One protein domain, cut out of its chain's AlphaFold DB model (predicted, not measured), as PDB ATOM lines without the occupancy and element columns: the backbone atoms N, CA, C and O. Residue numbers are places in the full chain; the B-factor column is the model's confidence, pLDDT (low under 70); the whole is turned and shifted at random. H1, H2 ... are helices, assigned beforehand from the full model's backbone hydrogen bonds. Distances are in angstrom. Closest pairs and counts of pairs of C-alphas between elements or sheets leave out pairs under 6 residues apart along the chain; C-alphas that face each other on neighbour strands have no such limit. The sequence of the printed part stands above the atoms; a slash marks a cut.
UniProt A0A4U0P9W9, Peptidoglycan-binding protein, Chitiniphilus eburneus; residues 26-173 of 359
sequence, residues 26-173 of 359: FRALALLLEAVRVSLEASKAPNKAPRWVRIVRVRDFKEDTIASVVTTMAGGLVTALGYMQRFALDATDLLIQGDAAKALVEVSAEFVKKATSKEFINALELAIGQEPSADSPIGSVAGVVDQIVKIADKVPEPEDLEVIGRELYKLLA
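What this domain is: This is residues 26 to 173 of the 359 residues of the protein "Peptidoglycan-binding protein" of Chitiniphilus eburneus (UniProt A0A4U0P9W9). The long helix H3 makes the long axis of this helical body; H4 folds back on it, H7 packs beside its later half and H5 crosses its earlier half. H1 packs on H7, H5 and H6, H2 bridges H1 and H3 at one end, and residues 130 to 135 stick out. The printed part has 148 residues with seven named helices, H1 to H7 in order, and no named strand: all helix. It is compact, with a radius of gyration of the C-alphas of 16.4 A and spans of 50 by 33 by 25 A.

How they stand to each other: H1, residues 26 to 41, touches H7, residues 158 to 172, at a shallow tilt of 16 degrees, the same way; their closest C-alphas, Ala 30 and Ile 164, are 4.9 A apart. With residues 26 to 32 alone H1 touches H6, residues 139 to 149 (closest C-alphas Ala 28 and Val 144, 5.9 A). With residues 39 to 41 alone it touches H2, residues 51 to 61, at a steep tilt of 59 degrees. H3, residues 65 to 97, and H4, residues 101 to 115, form a helical hairpin; their closest C-alphas, Phe 87 and Phe 111, are 5.8 A apart. H3 touches H5, residues 118 to 128, with residues 70 to 80 alone, at a steep tilt of 67 degrees; their closest C-alphas, Met 73 and Ala 123, are 4.7 A apart. H1 and H3 are apart. Every O i to N i+4 pair is within hydrogen-bond range in H1, H3, H4, H5 and H7; H6 has 6 of 7, and H2 has 3 of 7 beside 8 of 8 O i to N i+3 pairs.

Where its parts are: H1 begins at C-alpha 26, (40.251, 81.951, 60.048), and H7 ends at C-alpha 172, (23.914, 84.945, 68.704). From first to last C-alpha H3 is 48.1 A, H1 22.6 A, H4 21.1 A and H7 20.6 A.

The domain as a whole: The C-alphas farthest apart, of Asn 47 and Ala 100, are 52.7 A apart. The printed part has no cut and no long link. Mean pLDDT of the printed part is 77.7; 33 residues are under 70, among them residues 127 to 153.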
ATOM      1  N   PHE A  26      41.299  82.066  59.061       75.94
ATOM      2  CA  PHE A  26      40.251  81.951  60.048       75.94
ATOM      3  C   PHE A  26      40.327  83.130  61.013       75.94
ATOM      4  O   PHE A  26      39.298  83.599  61.496       75.94
ATOM      5  N   ARG A  27      41.522  83.719  61.158       78.00
ATOM      6  CA  ARG A  27      41.709  85.033  61.770       78.00
ATOM      7  C   ARG A  27      41.016  86.136  60.974       78.00
ATOM      8  O   ARG A  27      40.307  86.944  61.566       78.00
ATOM      9  N   ALA A  28      41.176  86.157  59.651       74.56
ATOM     10  CA  ALA A  28      40.514  87.140  58.792       74.56
ATOM     11  C   ALA A  28      38.981  87.023  58.882       74.56
ATOM     12  O   ALA A  28      38.276  88.030  58.950       74.56
ATOM     13  N   LEU A  29      38.457  85.800  58.982       79.38
ATOM     14  CA  LEU A  29      37.034  85.582  59.212       79.38
ATOM     15  C   LEU A  29      36.572  86.010  60.610       79.38
ATOM     16  O   LEU A  29      35.512  86.617  60.737       79.38
ATOM     17  N   ALA A  30      37.344  85.729  61.658       84.06
ATOM     18  CA  ALA A  30      37.037  86.241  62.988       84.06
ATOM     19  C   ALA A  30      36.962  87.776  62.995       84.06
ATOM     20  O   ALA A  30      36.013  88.336  63.538       84.06
ATOM     21  N   LEU A  31      37.898  88.449  62.317       81.44
ATOM     22  CA  LEU A  31      37.869  89.902  62.137       81.44
ATOM     23  C   LEU A  31      36.634  90.360  61.350       81.44
ATOM     24  O   LEU A  31      36.057  91.394  61.673       81.44
ATOM     25  N   LEU A  32      36.189  89.593  60.351       80.44
ATOM     26  CA  LEU A  32      34.950  89.875  59.622       80.44
ATOM     27  C   LEU A  32      33.721  89.790  60.538       80.44
ATOM     28  O   LEU A  32      32.872  90.679  60.506       80.44
ATOM     29  N   LEU A  33      33.626  88.749  61.369       87.31
ATOM     30  CA  LEU A  33      32.540  88.576  62.340       87.31
ATOM     31  C   LEU A  33      32.548  89.683  63.404       87.31
ATOM     32  O   LEU A  33      31.498  90.244  63.726       87.31
ATOM     33  N   GLU A  34      33.730  90.046  63.896       86.94
ATOM     34  CA  GLU A  34      33.911  91.173  64.807       86.94
ATOM     35  C   GLU A  34      33.484  92.493  64.145       86.94
ATOM     36  O   GLU A  34      32.729  93.264  64.738       86.94
ATOM     37  N   ALA A  35      33.892  92.737  62.897       82.31
ATOM     38  CA  ALA A  35      33.517  93.931  62.144       82.31
ATOM     39  C   ALA A  35      31.998  94.019  61.926       82.31
ATOM     40  O   ALA A  35      31.426  95.102  62.067       82.31
ATOM     41  N   VAL A  36      31.324  92.890  61.651       85.19
ATOM     42  CA  VAL A  36      29.851  92.821  61.604       85.19
ATOM     43  C   VAL A  36      29.267  93.298  62.931       85.19
ATOM     44  O   VAL A  36      28.413  94.185  62.940       85.19
ATOM     45  N   ARG A  37      29.735  92.740  64.056       88.81
ATOM     46  CA  ARG A  37      29.244  93.079  65.399       88.81
ATOM     47  C   ARG A  37      29.441  94.560  65.712       88.81
ATOM     48  O   ARG A  37      28.468  95.259  65.986       88.81
ATOM     49  N   VAL A  38      30.681  95.039  65.610       85.88
ATOM     50  CA  VAL A  38      31.053  96.436  65.883       85.88
ATOM     51  C   VAL A  38      30.257  97.382  64.991       85.88
ATOM     52  O   VAL A  38      29.760  98.404  65.456       85.88
ATOM     53  N   SER A  39      30.060  97.034  63.720       84.00
ATOM     54  CA  SER A  39      29.256  97.848  62.817       84.00
ATOM     55  C   SER A  39      27.776  97.891  63.204       84.00
ATOM     56  O   SER A  39      27.156  98.957  63.160       84.00
ATOM     57  N   LEU A  40      27.178  96.761  63.578       88.44
ATOM     58  CA  LEU A  40      25.785  96.736  64.022       88.44
ATOM     59  C   LEU A  40      25.586  97.605  65.272       88.44
ATOM     60  O   LEU A  40      24.578  98.310  65.373       88.44
ATOM     61  N   GLU A  41      26.561  97.600  66.179       89.00
ATOM     62  CA  GLU A  41      26.574  98.378  67.422       89.00
ATOM     63  C   GLU A  41      26.958  99.853  67.215       89.00
ATOM     64  O   GLU A  41      26.605 100.702  68.033       89.00
ATOM     65  N   ALA A  42      27.608 100.197  66.103       85.19
ATOM     66  CA  ALA A  42      28.046 101.558  65.837       85.19
ATOM     67  C   ALA A  42      26.872 102.542  65.695       85.19
ATOM     68  O   ALA A  42      25.877 102.309  64.989       85.19
ATOM     69  N   SER A  43      27.041 103.710  66.311       81.88
ATOM     70  CA  SER A  43      26.139 104.847  66.171       81.88
ATOM     71  C   SER A  43      26.800 106.002  65.424       81.88
ATOM     72  O   SER A  43      28.009 106.202  65.502       81.88
ATOM     73  N   LYS A  44      25.993 106.785  64.694       73.25
ATOM     74  CA  LYS A  44      26.459 108.000  64.001       73.25
ATOM     75  C   LYS A  44      26.787 109.144  64.973       73.25
ATOM     76  O   LYS A  44      27.509 110.056  64.594       73.25
ATOM     77  N   ALA A  45      26.223 109.126  66.182       71.06
ATOM     78  CA  ALA A  45      26.482 110.094  67.248       71.06
ATOM     79  C   ALA A  45      26.035 109.509  68.604       71.06
ATOM     80  O   ALA A  45      25.138 108.664  68.604       71.06
ATOM     81  N   PRO A  46      26.561 109.984  69.751       65.25
ATOM     82  CA  PRO A  46      26.215 109.453  71.077       65.25
ATOM     83  C   PRO A  46      24.705 109.386  71.367       65.25
ATOM     84  O   PRO A  46      24.243 108.445  71.995       65.25
ATOM     85  N   ASN A  47      23.926 110.326  70.820       69.50
ATOM     86  CA  ASN A  47      22.475 110.429  71.037       69.50
ATOM     87  C   ASN A  47      21.643 109.857  69.873       69.50
ATOM     88  O   ASN A  47      20.487 110.233  69.678       69.50
ATOM     89  N   LYS A  48      22.237 109.031  69.006       82.19
ATOM     90  CA  LYS A  48      21.529 108.387  67.890       82.19
ATOM     91  C   LYS A  48      21.487 106.884  68.096       82.19
ATOM     92  O   LYS A  48      22.413 106.296  68.648       82.19
ATOM     93  N   ALA A  49      20.429 106.269  67.581       88.25
ATOM     94  CA  ALA A  49      20.283 104.831  67.638       88.25
ATOM     95  C   ALA A  49      21.417 104.102  66.897       88.25
ATOM     96  O   ALA A  49      21.792 104.511  65.781       88.25
ATOM     97  N   PRO A  50      21.951 103.013  67.480       90.06
ATOM     98  CA  PRO A  50      22.937 102.179  66.822       90.06
ATOM     99  C   PRO A  50      22.339 101.577  65.551       90.06
ATOM    100  O   PRO A  50      21.125 101.590  65.312       90.06
ATOM    101  N   ARG A  51      23.209 101.101  64.663       89.69
ATOM    102  CA  ARG A  51      22.798 100.703  63.317       89.69
ATOM    103  C   ARG A  51      21.766  99.577  63.320       89.69
ATOM    104  O   ARG A  51      20.815  99.662  62.550       89.69
ATOM    105  N   TRP A  52      21.888  98.593  64.208       90.75
ATOM    106  CA  TRP A  52      20.919  97.499  64.308       90.75
ATOM    107  C   TRP A  52      19.497  97.991  64.640       90.75
ATOM    108  O   TRP A  52      18.545  97.549  64.004       90.75
ATOM    109  N   VAL A  53      19.345  98.970  65.542       92.44
ATOM    110  CA  VAL A  53      18.040  99.586  65.858       92.44
ATOM    111  C   VAL A  53      17.489 100.303  64.632       92.44
ATOM    112  O   VAL A  53      16.327 100.134  64.277       92.44
ATOM    113  N   ARG A  54      18.339 101.054  63.921       88.81
ATOM    114  CA  ARG A  54      17.943 101.746  62.686       88.81
ATOM    115  C   ARG A  54      17.483 100.780  61.593       88.81
ATOM    116  O   ARG A  54      16.541 101.110  60.882       88.81
ATOM    117  N   ILE A  55      18.113  99.610  61.472       89.56
ATOM    118  CA  ILE A  55      17.690  98.553  60.540       89.56
ATOM    119  C   ILE A  55      16.307  98.026  60.930       89.56
ATOM    120  O   ILE A  55      15.454  97.895  60.064       89.56
ATOM    121  N   VAL A  56      16.045  97.779  62.216       91.94
ATOM    122  CA  VAL A  56      14.736  97.283  62.681       91.94
ATOM    123  C   VAL A  56      13.583  98.226  62.320       91.94
ATOM    124  O   VAL A  56      12.490  97.750  62.010       91.94
ATOM    125  N   ARG A  57      13.810  99.547  62.306       90.50
ATOM    126  CA  ARG A  57      12.778 100.551  61.975       90.50
ATOM    127  C   ARG A  57      12.138 100.350  60.605       90.50
ATOM    128  O   ARG A  57      11.007 100.776  60.401       90.50
ATOM    129  N   VAL A  58      12.815  99.684  59.662       88.44
ATOM    130  CA  VAL A  58      12.230  99.434  58.333       88.44
ATOM    131  C   VAL A  58      10.961  98.586  58.400       88.44
ATOM    132  O   VAL A  58      10.146  98.635  57.485       88.44
ATOM    133  N   ARG A  59      10.746  97.838  59.491       88.94
ATOM    134  CA  ARG A  59       9.537  97.029  59.675       88.94
ATOM    135  C   ARG A  59       8.253  97.864  59.718       88.94
ATOM    136  O   ARG A  59       7.179  97.310  59.498       88.94
ATOM    137  N   ASP A  60       8.354  99.149  60.045       87.38
ATOM    138  CA  ASP A  60       7.200 100.047  60.092       87.38
ATOM    139  C   ASP A  60       6.814 100.508  58.670       87.38
ATOM    140  O   ASP A  60       5.747 101.072  58.458       87.38
ATOM    141  N   PHE A  61       7.652 100.182  57.677       88.12
ATOM    142  CA  PHE A  61       7.503 100.520  56.264       88.12
ATOM    143  C   PHE A  61       7.421  99.268  55.376       88.12
ATOM    144  O   PHE A  61       7.862  99.299  54.239       88.12
ATOM    145  N   LYS A  62       6.877  98.144  55.864       74.25
ATOM    146  CA  LYS A  62       6.891  96.835  55.161       74.25
ATOM    147  C   LYS A  62       6.354  96.830  53.723       74.25
ATOM    148  O   LYS A  62       6.726  95.942  52.962       74.25
ATOM    149  N   GLU A  63       5.481  97.769  53.366       81.88
ATOM    150  CA  GLU A  63       4.937  97.900  52.005       81.88
ATOM    151  C   GLU A  63       5.891  98.634  51.043       81.88
ATOM    152  O   GLU A  63       5.718  98.583  49.826       81.88
ATOM    153  N   ASP A  64       6.928  99.284  51.573       87.94
ATOM    154  CA  ASP A  64       7.967  99.944  50.797       87.94
ATOM    155  C   ASP A  64       8.969  98.922  50.229       87.94
ATOM    156  O   ASP A  64       9.438  98.000  50.906       87.94
ATOM    157  N   THR A  65       9.328  99.095  48.955       83.62
ATOM    158  CA  THR A  65      10.241  98.176  48.258       83.62
ATOM    159  C   THR A  65      11.625  98.153  48.908       83.62
ATOM    160  O   THR A  65      12.225  97.085  49.032       83.62
ATOM    161  N   ILE A  66      12.127  99.300  49.373       81.12
ATOM    162  CA  ILE A  66      13.426  99.404  50.041       81.12
ATOM    163  C   ILE A  66      13.363  98.673  51.384       81.12
ATOM    164  O   ILE A  66      14.250  97.879  51.683       81.12
ATOM    165  N   ALA A  67      12.303  98.869  52.170       83.19
ATOM    166  CA  ALA A  67      12.132  98.179  53.451       83.19
ATOM    167  C   ALA A  67      12.067  96.649  53.309       83.19
ATOM    168  O   ALA A  67      12.671  95.921  54.107       83.19
ATOM    169  N   SER A  68      11.383  96.159  52.271       83.50
ATOM    170  CA  SER A  68      11.355  94.735  51.925       83.50
ATOM    171  C   SER A  68      12.757  94.212  51.595       83.50
ATOM    172  O   SER A  68      13.211  93.238  52.198       83.50
ATOM    173  N   VAL A  69      13.503  94.927  50.741       81.56
ATOM    174  CA  VAL A  69      14.894  94.585  50.393       81.56
ATOM    175  C   VAL A  69      15.788  94.546  51.634       81.56
ATOM    176  O   VAL A  69      16.525  93.575  51.822       81.56
ATOM    177  N   VAL A  70      15.695  95.545  52.519       83.88
ATOM    178  CA  VAL A  70      16.473  95.585  53.768       83.88
ATOM    179  C   VAL A  70      16.157  94.382  54.653       83.88
ATOM    180  O   VAL A  70      17.068  93.734  55.171       83.88
ATOM    181  N   THR A  71      14.873  94.055  54.799       86.25
ATOM    182  CA  THR A  71      14.418  92.917  55.605       86.25
ATOM    183  C   THR A  71      14.937  91.594  55.042       86.25
ATOM    184  O   THR A  71      15.451  90.761  55.792       86.25
ATOM    185  N   THR A  72      14.868  91.407  53.719       86.00
ATOM    186  CA  THR A  72      15.415  90.224  53.040       86.00
ATOM    187  C   THR A  72      16.922  90.104  53.242       86.00
ATOM    188  O   THR A  72      17.405  89.025  53.585       86.00
ATOM    189  N   MET A  73      17.671  91.197  53.082       84.12
ATOM    190  CA  MET A  73      19.122  91.199  53.278       84.12
ATOM    191  C   MET A  73      19.497  90.865  54.725       84.12
ATOM    192  O   MET A  73      20.301  89.962  54.957       84.12
ATOM    193  N   ALA A  74      18.865  91.502  55.711       86.56
ATOM    194  CA  ALA A  74      19.092  91.192  57.121       86.56
ATOM    195  C   ALA A  74      18.746  89.728  57.461       86.56
ATOM    196  O   ALA A  74      19.498  89.065  58.177       86.56
ATOM    197  N   GLY A  75      17.664  89.180  56.898       86.19
ATOM    198  CA  GLY A  75      17.341  87.752  57.008       86.19
ATOM    199  C   GLY A  75      18.401  86.844  56.370       86.19
ATOM    200  O   GLY A  75      18.738  85.793  56.924       86.19
ATOM    201  N   GLY A  76      18.980  87.268  55.244       84.94
ATOM    202  CA  GLY A  76      20.113  86.608  54.595       84.94
ATOM    203  C   GLY A  76      21.356  86.562  55.484       84.94
ATOM    204  O   GLY A  76      21.963  85.497  55.618       84.94
ATOM    205  N   LEU A  77      21.683  87.671  56.160       87.25
ATOM    206  CA  LEU A  77      22.782  87.756  57.129       87.25
ATOM    207  C   LEU A  77      22.586  86.790  58.303       87.25
ATOM    208  O   LEU A  77      23.474  85.990  58.597       87.25
ATOM    209  N   VAL A  78      21.405  86.820  58.934       89.75
ATOM    210  CA  VAL A  78      21.035  85.913  60.039       89.75
ATOM    211  C   VAL A  78      21.164  84.451  59.604       89.75
ATOM    212  O   VAL A  78      21.761  83.636  60.307       89.75
ATOM    213  N   THR A  79      20.663  84.123  58.411       88.56
ATOM    214  CA  THR A  79      20.742  82.770  57.847       88.56
ATOM    215  C   THR A  79      22.189  82.345  57.609       88.56
ATOM    216  O   THR A  79      22.582  81.241  57.982       88.56
ATOM    217  N   ALA A  80      23.003  83.202  56.991       87.44
ATOM    218  CA  ALA A  80      24.402  82.905  56.711       87.44
ATOM    219  C   ALA A  80      25.220  82.679  57.987       87.44
ATOM    220  O   ALA A  80      26.022  81.749  58.028       87.44
ATOM    221  N   LEU A  81      24.963  83.461  59.034       88.44
ATOM    222  CA  LEU A  81      25.624  83.313  60.330       88.44
ATOM    223  C   LEU A  81      25.190  82.045  61.075       88.44
ATOM    224  O   LEU A  81      26.032  81.401  61.695       88.44
ATOM    225  N   GLY A  82      23.936  81.604  60.924       88.94
ATOM    226  CA  GLY A  82      23.499  80.282  61.398       88.94
ATOM    227  C   GLY A  82      24.232  79.120  60.707       88.94
ATOM    228  O   GLY A  82      24.676  78.180  61.364       88.94
ATOM    229  N   TYR A  83      24.446  79.203  59.388       88.75
ATOM    230  CA  TYR A  83      25.273  78.219  58.673       88.75
ATOM    231  C   TYR A  83      26.736  78.265  59.114       88.75
ATOM    232  O   TYR A  83      27.346  77.218  59.320       88.75
ATOM    233  N   MET A  84      27.291  79.464  59.295       89.19
ATOM    234  CA  MET A  84      28.646  79.626  59.813       89.19
ATOM    235  C   MET A  84      28.808  78.965  61.186       89.19
ATOM    236  O   MET A  84      29.728  78.174  61.380       89.19
ATOM    237  N   GLN A  85      27.867  79.183  62.105       93.06
ATOM    238  CA  GLN A  85      27.833  78.478  63.386       93.06
ATOM    239  C   GLN A  85      27.844  76.959  63.219       93.06
ATOM    240  O   GLN A  85      28.638  76.275  63.864       93.06
ATOM    241  N   ARG A  86      26.996  76.424  62.336       90.38
ATOM    242  CA  ARG A  86      26.963  74.989  62.049       90.38
ATOM    243  C   ARG A  86      28.329  74.459  61.610       90.38
ATOM    244  O   ARG A  86      28.751  73.438  62.144       90.38
ATOM    245  N   PHE A  87      28.969  75.103  60.637       88.94
ATOM    246  CA  PHE A  87      30.218  74.597  60.072       88.94
ATOM    247  C   PHE A  87      31.389  74.738  61.044       88.94
ATOM    248  O   PHE A  87      32.218  73.839  61.115       88.94
ATOM    249  N   ALA A  88      31.427  75.810  61.843       89.19
ATOM    250  CA  ALA A  88      32.418  75.953  62.907       89.19
ATOM    251  C   ALA A  88      32.321  74.793  63.915       89.19
ATOM    252  O   ALA A  88      33.335  74.196  64.261       89.19
ATOM    253  N   LEU A  89      31.101  74.403  64.308       90.31
ATOM    254  CA  LEU A  89      30.877  73.238  65.169       90.31
ATOM    255  C   LEU A  89      31.308  71.919  64.505       90.31
ATOM    256  O   LEU A  89      31.893  71.069  65.173       90.31
ATOM    257  N   ASP A  90      31.022  71.733  63.211       88.06
ATOM    258  CA  ASP A  90      31.462  70.546  62.457       88.06
ATOM    259  C   ASP A  90      32.988  70.446  62.408       88.06
ATOM    260  O   ASP A  90      33.548  69.384  62.676       88.06
ATOM    261  N   ALA A  91      33.667  71.559  62.131       86.12
ATOM    262  CA  ALA A  91      35.121  71.615  62.116       86.12
ATOM    263  C   ALA A  91      35.715  71.274  63.497       86.12
ATOM    264  O   ALA A  91      36.670  70.501  63.578       86.12
ATOM    265  N   THR A  92      35.118  71.774  64.588       85.88
ATOM    266  CA  THR A  92      35.556  71.460  65.958       85.88
ATOM    267  C   THR A  92      35.395  69.976  66.278       85.88
ATOM    268  O   THR A  92      36.311  69.361  66.821       85.88
ATOM    269  N   ASP A  93      34.258  69.375  65.925       84.50
ATOM    270  CA  ASP A  93      34.025  67.950  66.167       84.50
ATOM    271  C   ASP A  93      35.011  67.064  65.406       84.50
ATOM    272  O   ASP A  93      35.508  66.090  65.972       84.50
ATOM    273  N   LEU A  94      35.290  67.393  64.139       84.00
ATOM    274  CA  LEU A  94      36.236  66.649  63.304       84.00
ATOM    275  C   LEU A  94      37.660  66.733  63.868       84.00
ATOM    276  O   LEU A  94      38.336  65.708  63.947       84.00
ATOM    277  N   LEU A  95      38.084  67.917  64.332       81.88
ATOM    278  CA  LEU A  95      39.374  68.102  65.007       81.88
ATOM    279  C   LEU A  95      39.481  67.254  66.280       81.88
ATOM    280  O   LEU A  95      40.489  66.582  66.482       81.88
ATOM    281  N   ILE A  96      38.441  67.243  67.121       81.00
ATOM    282  CA  ILE A  96      38.425  66.457  68.367       81.00
ATOM    283  C   ILE A  96      38.426  64.952  68.078       81.00
ATOM    284  O   ILE A  96      39.083  64.187  68.783       81.00
ATOM    285  N   GLN A  97      37.680  64.511  67.064       77.12
ATOM    286  CA  GLN A  97      37.591  63.097  66.690       77.12
ATOM    287  C   GLN A  97      38.847  62.596  65.959       77.12
ATOM    288  O   GLN A  97      38.982  61.389  65.767       77.12
ATOM    289  N   GLY A  98      39.760  63.494  65.565       71.00
ATOM    290  CA  GLY A  98      40.911  63.164  64.723       71.00
ATOM    291  C   GLY A  98      40.503  62.628  63.347       71.00
ATOM    292  O   GLY A  98      41.275  61.902  62.720       71.00
ATOM    293  N   ASP A  99      39.274  62.927  62.913       66.25
ATOM    294  CA  ASP A  99      38.688  62.397  61.684       66.25
ATOM    295  C   ASP A  99      39.375  63.013  60.449       66.25
ATOM    296  O   ASP A  99      40.000  64.075  60.518       66.25
ATOM    297  N   ALA A 100      39.320  62.304  59.320       62.72
ATOM    298  CA  ALA A 100      40.193  62.495  58.166       62.72
ATOM    299  C   ALA A 100      40.318  63.969  57.737       62.72
ATOM    300  O   ALA A 100      39.322  64.616  57.416       62.72
ATOM    301  N   ALA A 101      41.558  64.460  57.611       68.88
ATOM    302  CA  ALA A 101      41.889  65.833  57.203       68.88
ATOM    303  C   ALA A 101      41.099  66.331  55.975       68.88
ATOM    304  O   ALA A 101      40.770  67.508  55.881       68.88
ATOM    305  N   LYS A 102      40.728  65.427  55.060       75.12
ATOM    306  CA  LYS A 102      39.875  65.728  53.904       75.12
ATOM    307  C   LYS A 102      38.485  66.258  54.289       75.12
ATOM    308  O   LYS A 102      38.042  67.237  53.701       75.12
ATOM    309  N   ALA A 103      37.811  65.644  55.262       76.62
ATOM    310  CA  ALA A 103      36.488  66.086  55.709       76.62
ATOM    311  C   ALA A 103      36.557  67.490  56.325       76.62
ATOM    312  O   ALA A 103      35.688  68.326  56.091       76.62
ATOM    313  N   LEU A 104      37.634  67.772  57.059       76.12
ATOM    314  CA  LEU A 104      37.863  69.082  57.653       76.12
ATOM    315  C   LEU A 104      38.140  70.164  56.596       76.12
ATOM    316  O   LEU A 104      37.629  71.277  56.722       76.12
ATOM    317  N   VAL A 105      38.879  69.837  55.529       76.06
ATOM    318  CA  VAL A 105      39.054  70.733  54.371       76.06
ATOM    319  C   VAL A 105      37.709  71.025  53.697       76.06
ATOM    320  O   VAL A 105      37.400  72.184  53.442       76.06
ATOM    321  N   GLU A 106      36.872  70.010  53.464       79.88
ATOM    322  CA  GLU A 106      35.549  70.191  52.844       79.88
ATOM    323  C   GLU A 106      34.640  71.112  53.680       79.88
ATOM    324  O   GLU A 106      34.075  72.069  53.146       79.88
ATOM    325  N   VAL A 107      34.559  70.893  54.999       81.12
ATOM    326  CA  VAL A 107      33.784  71.754  55.915       81.12
ATOM    327  C   VAL A 107      34.321  73.188  55.921       81.12
ATOM    328  O   VAL A 107      33.545  74.146  55.885       81.12
ATOM    329  N   SER A 108      35.643  73.351  55.920       74.19
ATOM    330  CA  SER A 108      36.291  74.667  55.891       74.19
ATOM    331  C   SER A 108      35.998  75.417  54.592       74.19
ATOM    332  O   SER A 108      35.669  76.603  54.623       74.19
ATOM    333  N   ALA A 109      36.023  74.726  53.452       77.25
ATOM    334  CA  ALA A 109      35.673  75.302  52.160       77.25
ATOM    335  C   ALA A 109      34.196  75.736  52.096       77.25
ATOM    336  O   ALA A 109      33.893  76.823  51.597       77.25
ATOM    337  N   GLU A 110      33.262  74.935  52.626       80.44
ATOM    338  CA  GLU A 110      31.840  75.309  52.696       80.44
ATOM    339  C   GLU A 110      31.598  76.528  53.594       80.44
ATOM    340  O   GLU A 110      30.826  77.430  53.246       80.44
ATOM    341  N   PHE A 111      32.299  76.586  54.722       77.50
ATOM    342  CA  PHE A 111      32.259  77.703  55.653       77.50
ATOM    343  C   PHE A 111      32.752  79.007  55.012       77.50
ATOM    344  O   PHE A 111      32.032  80.011  55.016       77.50
ATOM    345  N   VAL A 112      33.918  78.962  54.357       75.75
ATOM    346  CA  VAL A 112      34.480  80.059  53.553       75.75
ATOM    347  C   VAL A 112      33.507  80.498  52.460       75.75
ATOM    348  O   VAL A 112      33.216  81.687  52.313       75.75
ATOM    349  N   LYS A 113      32.945  79.549  51.708       79.88
ATOM    350  CA  LYS A 113      31.976  79.832  50.644       79.88
ATOM    351  C   LYS A 113      30.746  80.561  51.180       79.88
ATOM    352  O   LYS A 113      30.211  81.443  50.509       79.88
ATOM    353  N   LYS A 114      30.278  80.217  52.384       83.81
ATOM    354  CA  LYS A 114      29.127  80.898  52.980       83.81
ATOM    355  C   LYS A 114      29.471  82.314  53.443       83.81
ATOM    356  O   LYS A 114      28.692  83.228  53.164       83.81
ATOM    357  N   ALA A 115      30.636  82.498  54.063       74.25
ATOM    358  CA  ALA A 115      31.151  83.799  54.493       74.25
ATOM    359  C   ALA A 115      31.460  84.761  53.331       74.25
ATOM    360  O   ALA A 115      31.498  85.970  53.518       74.25
ATOM    361  N   THR A 116      31.663  84.236  52.122       74.38
ATOM    362  CA  THR A 116      31.985  85.016  50.912       74.38
ATOM    363  C   THR A 116      30.832  85.058  49.907       74.38
ATOM    364  O   THR A 116      30.979  85.540  48.783       74.38
ATOM    365  N   SER A 117      29.654  84.560  50.296       78.81
ATOM    366  CA  SER A 117      28.472  84.573  49.434       78.81
ATOM    367  C   SER A 117      28.004  86.002  49.147       78.81
ATOM    368  O   SER A 117      28.040  86.866  50.023       78.81
ATOM    369  N   LYS A 118      27.516  86.248  47.924       77.00
ATOM    370  CA  LYS A 118      26.996  87.567  47.523       77.00
ATOM    371  C   LYS A 118      25.870  88.027  48.440       77.00
ATOM    372  O   LYS A 118      25.799  89.196  48.784       77.00
ATOM    373  N   GLU A 119      25.013  87.108  48.870       73.31
ATOM    374  CA  GLU A 119      23.919  87.399  49.792       73.31
ATOM    375  C   GLU A 119      24.445  87.890  51.144       73.31
ATOM    376  O   GLU A 119      23.907  88.846  51.699       73.31
ATOM    377  N   PHE A 120      25.511  87.268  51.658       75.94
ATOM    378  CA  PHE A 120      26.153  87.694  52.898       75.94
ATOM    379  C   PHE A 120      26.857  89.044  52.736       75.94
ATOM    380  O   PHE A 120      26.647  89.928  53.560       75.94
ATOM    381  N   ILE A 121      27.625  89.232  51.657       76.88
ATOM    382  CA  ILE A 121      28.339  90.488  51.375       76.88
ATOM    383  C   ILE A 121      27.355  91.649  51.185       76.88
ATOM    384  O   ILE A 121      27.520  92.692  51.805       76.88
ATOM    385  N   ASN A 122      26.280  91.471  50.416       77.12
ATOM    386  CA  ASN A 122      25.272  92.519  50.224       77.12
ATOM    387  C   ASN A 122      24.575  92.879  51.545       77.12
ATOM    388  O   ASN A 122      24.313  94.046  51.833       77.12
ATOM    389  N   ALA A 123      24.278  91.874  52.373       74.06
ATOM    390  CA  ALA A 123      23.680  92.118  53.676       74.06
ATOM    391  C   ALA A 123      24.644  92.816  54.644       74.06
ATOM    392  O   ALA A 123      24.215  93.630  55.463       74.06
ATOM    393  N   LEU A 124      25.938  92.532  54.515       71.44
ATOM    394  CA  LEU A 124      27.007  93.223  55.213       71.44
ATOM    395  C   LEU A 124      27.079  94.694  54.767       71.44
ATOM    396  O   LEU A 124      26.978  95.580  55.608       71.44
ATOM    397  N   GLU A 125      27.141  94.984  53.466       69.69
ATOM    398  CA  GLU A 125      27.150  96.361  52.939       69.69
ATOM    399  C   GLU A 125      25.999  97.203  53.498       69.69
ATOM    400  O   GLU A 125      26.188  98.344  53.930       69.69
ATOM    401  N   LEU A 126      24.810  96.613  53.581       70.50
ATOM    402  CA  LEU A 126      23.654  97.252  54.187       70.50
ATOM    403  C   LEU A 126      23.811  97.453  55.704       70.50
ATOM    404  O   LEU A 126      23.521  98.532  56.228       70.50
ATOM    405  N   ALA A 127      24.297  96.428  56.407       66.69
ATOM    406  CA  ALA A 127      24.585  96.467  57.837       66.69
ATOM    407  C   ALA A 127      25.751  97.395  58.200       66.69
ATOM    408  O   ALA A 127      25.994  97.607  59.387       66.69
ATOM    409  N   ILE A 128      26.463  97.966  57.229       62.78
ATOM    410  CA  ILE A 128      27.491  98.987  57.453       62.78
ATOM    411  C   ILE A 128      27.088 100.349  56.874       62.78
ATOM    412  O   ILE A 128      27.475 101.379  57.422       62.78
ATOM    413  N   GLY A 129      26.178 100.403  55.906       61.31
ATOM    414  CA  GLY A 129      25.722 101.641  55.278       61.31
ATOM    415  C   GLY A 129      26.822 102.270  54.421       61.31
ATOM    416  O   GLY A 129      27.936 102.499  54.886       61.31
ATOM    417  N   GLN A 130      26.515 102.571  53.159       54.47
ATOM    418  CA  GLN A 130      27.464 103.228  52.265       54.47
ATOM    419  C   GLN A 130      27.695 104.685  52.686       54.47
ATOM    420  O   GLN A 130      26.958 105.574  52.286       54.47
ATOM    421  N   GLU A 131      28.731 104.917  53.484       41.94
ATOM    422  CA  GLU A 131      29.717 105.957  53.190       41.94
ATOM    423  C   GLU A 131      31.102 105.351  53.453       41.94
ATOM    424  O   GLU A 131      31.456 105.086  54.605       41.94
ATOM    425  N   PRO A 132      31.883 105.061  52.400       40.25
ATOM    426  CA  PRO A 132      33.278 104.716  52.570       40.25
ATOM    427  C   PRO A 132      34.014 105.990  52.990       40.25
ATOM    428  O   PRO A 132      34.325 106.840  52.159       40.25
ATOM    429  N   SER A 133      34.306 106.150  54.281       38.59
ATOM    430  CA  SER A 133      35.487 106.935  54.631       38.59
ATOM    431  C   SER A 133      36.719 106.157  54.161       38.59
ATOM    432  O   SER A 133      36.698 104.924  54.096       38.59
ATOM    433  N   ALA A 134      37.806 106.860  53.845       44.06
ATOM    434  CA  ALA A 134      39.094 106.234  53.535       44.06
ATOM    435  C   ALA A 134      39.623 105.340  54.686       44.06
ATOM    436  O   ALA A 134      40.501 104.516  54.457       44.06
ATOM    437  N   ASP A 135      39.019 105.456  55.876       44.16
ATOM    438  CA  ASP A 135      39.282 104.677  57.090       44.16
ATOM    439  C   ASP A 135      38.176 103.654  57.419       44.16
ATOM    440  O   ASP A 135      38.127 103.111  58.524       44.16
ATOM    441  N   SER A 136      37.237 103.401  56.500       39.31
ATOM    442  CA  SER A 136      36.177 102.424  56.740       39.31
ATOM    443  C   SER A 136      36.807 101.027  56.821       39.31
ATOM    444  O   SER A 136      37.462 100.616  55.855       39.31
ATOM    445  N   PRO A 137      36.594 100.250  57.905       41.75
ATOM    446  CA  PRO A 137      37.191  98.923  58.108       41.75
ATOM    447  C   PRO A 137      36.674  97.849  57.127       41.75
ATOM    448  O   PRO A 137      36.728  96.660  57.420       41.75
ATOM    449  N   ILE A 138      36.124  98.268  55.980       41.94
ATOM    450  CA  ILE A 138      35.414  97.468  54.975       41.94
ATOM    451  C   ILE A 138      35.941  97.675  53.558       41.94
ATOM    452  O   ILE A 138      35.775  96.781  52.732       41.94
ATOM    453  N   GLY A 139      36.722  98.731  53.293       44.03
ATOM    454  CA  GLY A 139      37.646  98.697  52.149       44.03
ATOM    455  C   GLY A 139      38.588  97.483  52.228       44.03
ATOM    456  O   GLY A 139      38.993  96.924  51.213       44.03
ATOM    457  N   SER A 140      38.841  97.001  53.450       49.50
ATOM    458  CA  SER A 140      39.518  95.742  53.743       49.50
ATOM    459  C   SER A 140      38.635  94.497  53.631       49.50
ATOM    460  O   SER A 140      39.203  93.428  53.491       49.50
ATOM    461  N   VAL A 141      37.296  94.560  53.654       47.81
ATOM    462  CA  VAL A 141      36.439  93.354  53.602       47.81
ATOM    463  C   VAL A 141      36.534  92.660  52.251       47.81
ATOM    464  O   VAL A 141      36.592  91.440  52.228       47.81
ATOM    465  N   ALA A 142      36.626  93.397  51.140       52.00
ATOM    466  CA  ALA A 142      36.919  92.785  49.841       52.00
ATOM    467  C   ALA A 142      38.286  92.076  49.864       52.00
ATOM    468  O   ALA A 142      38.393  90.927  49.451       52.00
ATOM    469  N   GLY A 143      39.304  92.710  50.462       56.94
ATOM    470  CA  GLY A 143      40.626  92.106  50.662       56.94
ATOM    471  C   GLY A 143      40.630  90.911  51.626       56.94
ATOM    472  O   GLY A 143      41.366  89.955  51.403       56.94
ATOM    473  N   VAL A 144      39.787  90.929  52.660       57.19
ATOM    474  CA  VAL A 144      39.576  89.840  53.626       57.19
ATOM    475  C   VAL A 144      38.829  88.693  52.955       57.19
ATOM    476  O   VAL A 144      39.241  87.552  53.096       57.19
ATOM    477  N   VAL A 145      37.793  88.967  52.161       61.69
ATOM    478  CA  VAL A 145      37.084  87.977  51.337       61.69
ATOM    479  C   VAL A 145      38.053  87.328  50.348       61.69
ATOM    480  O   VAL A 145      38.112  86.102  50.277       61.69
ATOM    481  N   ASP A 146      38.879  88.119  49.662       63.72
ATOM    482  CA  ASP A 146      39.908  87.617  48.749       63.72
ATOM    483  C   ASP A 146      40.972  86.784  49.477       63.72
ATOM    484  O   ASP A 146      41.449  85.786  48.935       63.72
ATOM    485  N   GLN A 147      41.351  87.166  50.700       64.25
ATOM    486  CA  GLN A 147      42.220  86.357  51.552       64.25
ATOM    487  C   GLN A 147      41.545  85.034  51.908       64.25
ATOM    488  O   GLN A 147      42.149  84.002  51.657       64.25
ATOM    489  N   ILE A 148      40.299  85.043  52.390       61.88
ATOM    490  CA  ILE A 148      39.532  83.850  52.777       61.88
ATOM    491  C   ILE A 148      39.380  82.878  51.583       61.88
ATOM    492  O   ILE A 148      39.558  81.672  51.753       61.88
ATOM    493  N   VAL A 149      39.122  83.369  50.361       63.19
ATOM    494  CA  VAL A 149      38.992  82.523  49.153       63.19
ATOM    495  C   VAL A 149      40.311  81.846  48.759       63.19
ATOM    496  O   VAL A 149      40.298  80.693  48.330       63.19
ATOM    497  N   LYS A 150      41.461  82.515  48.923       63.72
ATOM    498  CA  LYS A 150      42.786  82.016  48.485       63.72
ATOM    499  C   LYS A 150      43.297  80.784  49.240       63.72
ATOM    500  O   LYS A 150      44.367  80.272  48.927       63.72
ATOM    501  N   ILE A 151      42.574  80.348  50.262       60.66
ATOM    502  CA  ILE A 151      43.057  79.425  51.289       60.66
ATOM    503  C   ILE A 151      41.958  78.469  51.760       60.66
ATOM    504  O   ILE A 151      42.086  77.887  52.831       60.66
ATOM    505  N   ALA A 152      40.919  78.262  50.942       56.56
ATOM    506  CA  ALA A 152      39.880  77.254  51.178       56.56
ATOM    507  C   ALA A 152      40.447  75.830  51.392       56.56
ATOM    508  O   ALA A 152      39.783  75.000  52.003       56.56
ATOM    509  N   ASP A 153      41.689  75.578  50.954       61.03
ATOM    510  CA  ASP A 153      42.414  74.317  51.146       61.03
ATOM    511  C   ASP A 153      43.194  74.233  52.479       61.03
ATOM    512  O   ASP A 153      43.816  73.207  52.767       61.03
ATOM    513  N   LYS A 154      43.210  75.295  53.302       72.44
ATOM    514  CA  LYS A 154      43.877  75.285  54.614       72.44
ATOM    515  C   LYS A 154      42.957  74.710  55.690       72.44
ATOM    516  O   LYS A 154      41.795  75.087  55.812       72.44
ATOM    517  N   VAL A 155      43.527  73.837  56.512       75.12
ATOM    518  CA  VAL A 155      42.868  73.243  57.677       75.12
ATOM    519  C   VAL A 155      42.930  74.221  58.865       75.12
ATOM    520  O   VAL A 155      44.029  74.696  59.154       75.12
ATOM    521  N   PRO A 156      41.804  74.534  59.539       79.12
ATOM    522  CA  PRO A 156      41.797  75.368  60.740       79.12
ATOM    523  C   PRO A 156      42.446  74.642  61.917       79.12
ATOM    524  O   PRO A 156      42.267  73.434  62.085       79.12
ATOM    525  N   GLU A 157      43.148  75.394  62.758       81.44
ATOM    526  CA  GLU A 157      43.624  74.909  64.054       81.44
ATOM    527  C   GLU A 157      42.516  75.067  65.122       81.44
ATOM    528  O   GLU A 157      41.578  75.853  64.937       81.44
ATOM    529  N   PRO A 158      42.553  74.319  66.240       81.75
ATOM    530  CA  PRO A 158      41.555  74.448  67.306       81.75
ATOM    531  C   PRO A 158      41.373  75.886  67.817       81.75
ATOM    532  O   PRO A 158      40.245  76.324  68.054       81.75
ATOM    533  N   GLU A 159      42.469  76.633  67.935       83.75
ATOM    534  CA  GLU A 159      42.502  78.021  68.394       83.75
ATOM    535  C   GLU A 159      41.734  78.953  67.442       83.75
ATOM    536  O   GLU A 159      41.062  79.890  67.881       83.75
ATOM    537  N   ASP A 160      41.761  78.664  66.139       84.50
ATOM    538  CA  ASP A 160      41.048  79.432  65.116       84.50
ATOM    539  C   ASP A 160      39.536  79.344  65.298       84.50
ATOM    540  O   ASP A 160      38.816  80.350  65.280       84.50
ATOM    541  N   LEU A 161      39.054  78.118  65.501       86.44
ATOM    542  CA  LEU A 161      37.640  77.844  65.718       86.44
ATOM    543  C   LEU A 161      37.162  78.408  67.051       86.44
ATOM    544  O   LEU A 161      36.011  78.832  67.148       86.44
ATOM    545  N   GLU A 162      38.030  78.465  68.061       87.50
ATOM    546  CA  GLU A 162      37.706  79.094  69.336       87.50
ATOM    547  C   GLU A 162      37.463  80.602  69.171       87.50
ATOM    548  O   GLU A 162      36.470  81.129  69.678       87.50
ATOM    549  N   VAL A 163      38.324  81.304  68.421       89.75
ATOM    550  CA  VAL A 163      38.155  82.741  68.140       89.75
ATOM    551  C   VAL A 163      36.869  82.988  67.346       89.75
ATOM    552  O   VAL A 163      36.066  83.840  67.733       89.75
ATOM    553  N   ILE A 164      36.647  82.232  66.266       90.62
ATOM    554  CA  ILE A 164      35.410  82.289  65.473       90.62
ATOM    555  C   ILE A 164      34.194  82.032  66.363       90.62
ATOM    556  O   ILE A 164      33.184  82.736  66.275       90.62
ATOM    557  N   GLY A 165      34.293  81.031  67.235       93.31
ATOM    558  CA  GLY A 165      33.210  80.633  68.108       93.31
ATOM    559  C   GLY A 165      32.826  81.719  69.108       93.31
ATOM    560  O   GLY A 165      31.634  81.943  69.327       93.31
ATOM    561  N   ARG A 166      33.805  82.463  69.638       95.06
ATOM    562  CA  ARG A 166      33.560  83.628  70.502       95.06
ATOM    563  C   ARG A 166      32.832  84.758  69.778       95.06
ATOM    564  O   ARG A 166      31.909  85.345  70.340       95.06
ATOM    565  N   GLU A 167      33.195  85.064  68.534       94.00
ATOM    566  CA  GLU A 167      32.492  86.114  67.781       94.00
ATOM    567  C   GLU A 167      31.067  85.692  67.398       94.00
ATOM    568  O   GLU A 167      30.128  86.483  67.520       94.00
ATOM    569  N   LEU A 168      30.864  84.422  67.033       95.44
ATOM    570  CA  LEU A 168      29.522  83.881  66.804       95.44
ATOM    571  C   LEU A 168      28.683  83.880  68.087       95.44
ATOM    572  O   LEU A 168      27.507  84.239  68.031       95.44
ATOM    573  N   TYR A 169      29.276  83.562  69.241       97.19
ATOM    574  CA  TYR A 169      28.609  83.679  70.536       97.19
ATOM    575  C   TYR A 169      28.125  85.110  70.783       97.19
ATOM    576  O   TYR A 169      26.940  85.315  71.027       97.19
ATOM    577  N   LYS A 170      28.989  86.121  70.633       96.44
ATOM    578  CA  LYS A 170      28.605  87.532  70.830       96.44
ATOM    579  C   LYS A 170      27.486  87.987  69.886       96.44
ATOM    580  O   LYS A 170      26.688  88.848  70.244       96.44
ATOM    581  N   LEU A 171      27.413  87.427  68.682       95.81
ATOM    582  CA  LEU A 171      26.374  87.753  67.704       95.81
ATOM    583  C   LEU A 171      25.038  87.037  67.960       95.81
ATOM    584  O   LEU A 171      23.994  87.560  67.554       95.81
ATOM    585  N   LEU A 172      25.055  85.868  68.612       96.81
ATOM    586  CA  LEU A 172      23.914  84.945  68.704       96.81
ATOM    587  C   LEU A 172      23.401  84.684  70.124       96.81
ATOM    588  O   LEU A 172      22.290  84.170  70.263       96.81
ATOM    589  N   ALA A 173      24.178  84.990  71.162       97.50
ATOM    590  CA  ALA A 173      23.813  84.669  72.533       97.50
ATOM    591  C   ALA A 173      22.536  85.392  72.963       97.50
ATOM    592  O   ALA A 173      22.299  86.549  72.614       97.50
TER     593      ALA A 173